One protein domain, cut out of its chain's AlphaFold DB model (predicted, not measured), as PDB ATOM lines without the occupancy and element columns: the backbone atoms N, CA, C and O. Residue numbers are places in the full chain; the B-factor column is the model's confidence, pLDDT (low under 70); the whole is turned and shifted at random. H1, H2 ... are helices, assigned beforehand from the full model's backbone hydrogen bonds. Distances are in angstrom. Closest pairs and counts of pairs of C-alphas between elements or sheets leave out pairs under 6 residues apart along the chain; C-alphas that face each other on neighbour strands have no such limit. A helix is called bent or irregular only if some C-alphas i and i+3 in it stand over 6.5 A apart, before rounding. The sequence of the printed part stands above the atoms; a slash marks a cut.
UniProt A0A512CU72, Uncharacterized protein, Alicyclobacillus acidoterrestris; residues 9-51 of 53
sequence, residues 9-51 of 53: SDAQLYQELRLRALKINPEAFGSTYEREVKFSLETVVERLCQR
ATOM      1  N   SER A   9     106.302  80.032 135.483       94.00
ATOM      2  CA  SER A   9     107.551  80.533 136.062       94.00
ATOM      3  C   SER A   9     108.357  81.390 135.080       94.00
ATOM      4  O   SER A   9     109.163  82.216 135.494       94.00
ATOM      5  N   ASP A  10     108.124  81.223 133.776       95.12
ATOM      6  CA  ASP A  10     108.775  81.998 132.723       95.12
ATOM      7  C   ASP A  10     108.027  83.298 132.396       95.12
ATOM      8  O   ASP A  10     108.561  84.144 131.677       95.12
ATOM      9  N   ALA A  11     106.803  83.486 132.903       94.81
ATOM     10  CA  ALA A  11     105.938  84.591 132.501       94.81
ATOM     11  C   ALA A  11     106.554  85.962 132.783       94.81
ATOM     12  O   ALA A  11     106.443  86.861 131.949       94.81
ATOM     13  N   GLN A  12     107.260  86.112 133.903       95.69
ATOM     14  CA  GLN A  12     107.922  87.368 134.249       95.69
ATOM     15  C   GLN A  12     109.040  87.699 133.253       95.69
ATOM     16  O   GLN A  12     109.115  88.815 132.739       95.69
ATOM     17  N   LEU A  13     109.886  86.713 132.942       96.38
ATOM     18  CA  LEU A  13     110.975  86.880 131.982       96.38
ATOM     19  C   LEU A  13     110.429  87.153 130.573       96.38
ATOM     20  O   LEU A  13     110.927  88.029 129.863       96.38
ATOM     21  N   TYR A  14     109.376  86.436 130.182       95.31
ATOM     22  CA  TYR A  14     108.681  86.655 128.921       95.31
ATOM     23  C   TYR A  14     108.104  88.074 128.831       95.31
ATOM     24  O   TYR A  14     108.319  88.749 127.822       95.31
ATOM     25  N   GLN A  15     107.426  88.554 129.881       95.62
ATOM     26  CA  GLN A  15     106.858  89.903 129.926       95.62
ATOM     27  C   GLN A  15     107.946  90.965 129.755       95.62
ATOM     28  O   GLN A  15     107.786  91.888 128.959       95.62
ATOM     29  N   GLU A  16     109.074  90.823 130.448       96.56
ATOM     30  CA  GLU A  16     110.181  91.771 130.345       96.56
ATOM     31  C   GLU A  16     110.741  91.847 128.914       96.56
ATOM     32  O   GLU A  16     110.883  92.939 128.352       96.56
ATOM     33  N   LEU A  17     111.018  90.694 128.297       95.38
ATOM     34  CA  LEU A  17     111.527  90.625 126.925       95.38
ATOM     35  C   LEU A  17     110.523  91.198 125.921       95.38
ATOM     36  O   LEU A  17     110.905  91.976 125.045       95.38
ATOM     37  N   ARG A  18     109.240  90.865 126.081       94.56
ATOM     38  CA  ARG A  18     108.138  91.379 125.261       94.56
ATOM     39  C   ARG A  18     108.078  92.905 125.315       94.56
ATOM     40  O   ARG A  18     108.050  93.555 124.275       94.56
ATOM     41  N   LEU A  19     108.118  93.482 126.514       95.75
ATOM     42  CA  LEU A  19     108.077  94.928 126.716       95.75
ATOM     43  C   LEU A  19     109.295  95.640 126.123       95.75
ATOM     44  O   LEU A  19     109.147  96.703 125.519       95.75
ATOM     45  N   ARG A  20     110.493  95.060 126.253       96.31
ATOM     46  CA  ARG A  20     111.700  95.596 125.607       96.31
ATOM     47  C   ARG A  20     111.568  95.570 124.087       96.31
ATOM     48  O   ARG A  20     111.839  96.578 123.443       96.31
ATOM     49  N   ALA A  21     111.098  94.462 123.523       95.75
ATOM     50  CA  ALA A  21     110.926  94.328 122.081       95.75
ATOM     51  C   ALA A  21     109.901  95.328 121.521       95.75
ATOM     52  O   ALA A  21     110.154  95.933 120.484       95.75
ATOM     53  N   LEU A  22     108.810  95.586 122.250       95.25
ATOM     54  CA  LEU A  22     107.813  96.603 121.895       95.25
ATOM     55  C   LEU A  22     108.360  98.034 121.901       95.25
ATOM     56  O   LEU A  22     107.837  98.875 121.180       95.25
ATOM     57  N   LYS A  23     109.380  98.334 122.715       94.12
ATOM     58  CA  LYS A  23     110.048  99.646 122.684       94.12
ATOM     59  C   LYS A  23     111.006  99.779 121.510       94.12
ATOM     60  O   LYS A  23     111.118 100.860 120.950       94.12
ATOM     61  N   ILE A  24     111.730  98.705 121.197       95.38
ATOM     62  CA  ILE A  24     112.790  98.724 120.184       95.38
ATOM     63  C   ILE A  24     112.181  98.662 118.782       95.38
ATOM     64  O   ILE A  24     112.539  99.466 117.936       95.38
ATOM     65  N   ASN A  25     111.248  97.733 118.558       94.38
ATOM     66  CA  ASN A  25     110.641  97.465 117.254       94.38
ATOM     67  C   ASN A  25     109.117  97.283 117.398       94.38
ATOM     68  O   ASN A  25     108.622  96.167 117.225       94.38
ATOM     69  N   PRO A  26     108.349  98.338 117.733       89.88
ATOM     70  CA  PRO A  26     106.896  98.242 117.905       89.88
ATOM     71  C   PRO A  26     106.177  97.709 116.656       89.88
ATOM     72  O   PRO A  26     105.209  96.968 116.781       89.88
ATOM     73  N   GLU A  27     106.683  98.021 115.460       92.00
ATOM     74  CA  GLU A  27     106.134  97.581 114.169       92.00
ATOM     75  C   GLU A  27     106.142  96.058 113.963       92.00
ATOM     76  O   GLU A  27     105.320  95.527 113.219       92.00
ATOM     77  N   ALA A  28     107.033  95.336 114.653       92.69
ATOM     78  CA  ALA A  28     107.116  93.881 114.575       92.69
ATOM     79  C   ALA A  28     106.011  93.175 115.387       92.69
ATOM     80  O   ALA A  28     105.913  91.944 115.368       92.69
ATOM     81  N   PHE A  29     105.187  93.928 116.121       90.50
ATOM     82  CA  PHE A  29     104.170  93.394 117.019       90.50
ATOM     83  C   PHE A  29     102.792  94.005 116.750       90.50
ATOM     84  O   PHE A  29     102.643  95.183 116.458       90.50
ATOM     85  N   GLY A  30     101.740  93.208 116.949       90.00
ATOM     86  CA  GLY A  30     100.346  93.673 116.868       90.00
ATOM     87  C   GLY A  30      99.847  94.427 118.109       90.00
ATOM     88  O   GLY A  30      98.646  94.469 118.359       90.00
ATOM     89  N   SER A  31     100.746  94.943 118.949       90.56
ATOM     90  CA  SER A  31     100.418  95.647 120.193       90.56
ATOM     91  C   SER A  31     101.456  96.734 120.468       90.56
ATOM     92  O   SER A  31     102.488  96.790 119.807       90.56
ATOM     93  N   THR A  32     101.198  97.589 121.454       93.44
ATOM     94  CA  THR A  32     102.101  98.670 121.864       93.44
ATOM     95  C   THR A  32     102.609  98.455 123.284       93.44
ATOM     96  O   THR A  32     101.939  97.836 124.117       93.44
ATOM     97  N   TYR A  33     103.787  99.011 123.584       94.12
ATOM     98  CA  TYR A  33     104.348  98.996 124.936       94.12
ATOM     99  C   TYR A  33     103.376  99.588 125.969       94.12
ATOM    100  O   TYR A  33     103.148  98.986 127.014       94.12
ATOM    101  N   GLU A  34     102.754 100.728 125.658       94.38
ATOM    102  CA  GLU A  34     101.833 101.442 126.557       94.38
ATOM    103  C   GLU A  34     100.609 100.614 126.956       94.38
ATOM    104  O   GLU A  34     100.038 100.804 128.034       94.38
ATOM    105  N   ARG A  35     100.199  99.690 126.084       93.44
ATOM    106  CA  ARG A  35      99.131  98.737 126.368       93.44
ATOM    107  C   ARG A  35      99.652  97.553 127.172       93.44
ATOM    108  O   ARG A  35      99.040  97.198 128.174       93.44
ATOM    109  N   GLU A  36     100.755  96.942 126.735       94.31
ATOM    110  CA  GLU A  36     101.260  95.706 127.345       94.31
ATOM    111  C   GLU A  36     101.830  95.914 128.756       94.31
ATOM    112  O   GLU A  36     101.709  95.026 129.595       94.31
ATOM    113  N   VAL A  37     102.379  97.095 129.064       95.50
ATOM    114  CA  VAL A  37     102.925  97.413 130.399       95.50
ATOM    115  C   VAL A  37     101.851  97.442 131.494       95.50
ATOM    116  O   VAL A  37     102.165  97.315 132.672       95.50
ATOM    117  N   LYS A  38     100.577  97.594 131.115       96.56
ATOM    118  CA  LYS A  38      99.438  97.610 132.043       96.56
ATOM    119  C   LYS A  38      98.926  96.211 132.388       96.56
ATOM    120  O   LYS A  38      98.061  96.091 133.250       96.56
ATOM    121  N   PHE A  39      99.399  95.166 131.707       94.25
ATOM    122  CA  PHE A  39      98.995  93.802 132.034       94.25
ATOM    123  C   PHE A  39      99.656  93.347 133.334       94.25
ATOM    124  O   PHE A  39     100.866  93.495 133.515       94.25
ATOM    125  N   SER A  40      98.853  92.761 134.223       95.69
ATOM    126  CA  SER A  40      99.373  92.065 135.395       95.69
ATOM    127  C   SER A  40     100.115  90.800 134.971       95.69
ATOM    128  O   SER A  40      99.880  90.251 133.888       95.69
ATOM    129  N   LEU A  41     100.992  90.314 135.847       94.19
ATOM    130  CA  LEU A  41     101.708  89.064 135.613       94.19
ATOM    131  C   LEU A  41     100.733  87.893 135.410       94.19
ATOM    132  O   LEU A  41     100.953  87.073 134.529       94.19
ATOM    133  N   GLU A  42      99.616  87.871 136.140       94.69
ATOM    134  CA  GLU A  42      98.549  86.871 135.997       94.69
ATOM    135  C   GLU A  42      97.968  86.852 134.577       94.69
ATOM    136  O   GLU A  42      97.894  85.795 133.960       94.69
ATOM    137  N   THR A  43      97.663  88.022 133.997       93.75
ATOM    138  CA  THR A  43      97.189  88.113 132.603       93.75
ATOM    139  C   THR A  43      98.229  87.575 131.615       93.75
ATOM    140  O   THR A  43      97.883  86.989 130.587       93.75
ATOM    141  N   VAL A  44      99.519  87.784 131.895       94.38
ATOM    142  CA  VAL A  44     100.600  87.256 131.054       94.38
ATOM    143  C   VAL A  44     100.717  85.741 131.198       94.38
ATOM    144  O   VAL A  44     100.831  85.068 130.176       94.38
ATOM    145  N   VAL A  45     100.641  85.205 132.419       94.38
ATOM    146  CA  VAL A  45     100.619  83.758 132.687       94.38
ATOM    147  C   VAL A  45      99.444  83.110 131.964       94.38
ATOM    148  O   VAL A  45      99.647  82.150 131.222       94.38
ATOM    149  N   GLU A  46      98.240  83.672 132.094       92.75
ATOM    150  CA  GLU A  46      97.054  83.165 131.405       92.75
ATOM    151  C   GLU A  46      97.276  83.104 129.897       92.75
ATOM    152  O   GLU A  46      97.037  82.065 129.298       92.75
ATOM    153  N   ARG A  47      97.811  84.159 129.273       90.31
ATOM    154  CA  ARG A  47      98.091  84.170 127.826       90.31
ATOM    155  C   ARG A  47      99.194  83.204 127.408       90.31
ATOM    156  O   ARG A  47      99.108  82.619 126.329       90.31
ATOM    157  N   LEU A  48     100.230  83.063 128.229       90.44
ATOM    158  CA  LEU A  48     101.355  82.167 127.976       90.44
ATOM    159  C   LEU A  48     100.915  80.699 128.053       90.44
ATOM    160  O   LEU A  48     101.387  79.872 127.276       90.44
ATOM    161  N   CYS A  49      99.971  80.392 128.945       85.94
ATOM    162  CA  CYS A  49      99.459  79.045 129.171       85.94
ATOM    163  C   CYS A  49      98.132  78.734 128.440       85.94
ATOM    164  O   CYS A  49      97.797  77.558 128.308       85.94
ATOM    165  N   GLN A  50      97.406  79.733 127.910       75.50
ATOM    166  CA  GLN A  50      96.073  79.579 127.286       75.50
ATOM    167  C   GLN A  50      96.065  78.766 125.986       75.50
ATOM    168  O   GLN A  50      95.034  78.211 125.619       75.50
ATOM    169  N   ARG A  51      97.183  78.688 125.255       57.72
ATOM    170  CA  ARG A  51      97.271  77.924 123.995       57.72
ATOM    171  C   ARG A  51      97.686  76.471 124.232       57.72
ATOM    172  O   ARG A  51      98.701  76.015 123.712       57.72
TER     173      ARG A  51
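Overview. This is residues 9 to 51 of the 53 residues of an uncharacterized protein of Alicyclobacillus acidoterrestris (UniProt A0A512CU72). One long helix, H1, makes the longest axis, and the chain then folds back along one side of it, with the short H2 packed on H1's residues 19 to 23 and H3 set about perpendicular on residues 11 to 15. The printed part has 43 residues with three named helices, H1, H2 and H3 in chain order, and no named strand: all helix. It is compact, with a radius of gyration of the C-alphas of 10.1 A and spans of 26 by 18 by 16 A.

Along the chain. H1, residues 9 to 24, begins at C-alpha (107.551, 80.533, 136.062) and is 24.7 A long. It is irregular: C-alphas 9 and 12 are 7.1 A apart. H2 is residues 33 to 36. H3, residues 41 to 49, is 12.1 A long and ends at C-alpha (99.459, 79.045, 129.171).

Arrangement. H1 touches H2 with residues 19 to 23 alone; the closest C-alphas, of Leu 22 and Tyr 33, are 5.2 A apart. H1 touches H3 with residues 11 to 15 alone, about perpendicular at 81 degrees; the closest C-alphas, of Ala 11 and Val 45, are 5.4 A apart. H2 and H3 are apart. Every O i to N i+4 pair is within hydrogen-bond range in H3, and 11 of 12 in H1; H2 is too short for such a pair.

Size, cuts and confidence. The C-alphas farthest apart, of Ser 9 and Glu 27, are 27.8 A apart. The printed part has no cut; the link from H1 to H2 is short, that from H2 to H3 tight. The mean pLDDT of the printed part is 92.6, with residue 51 under 70.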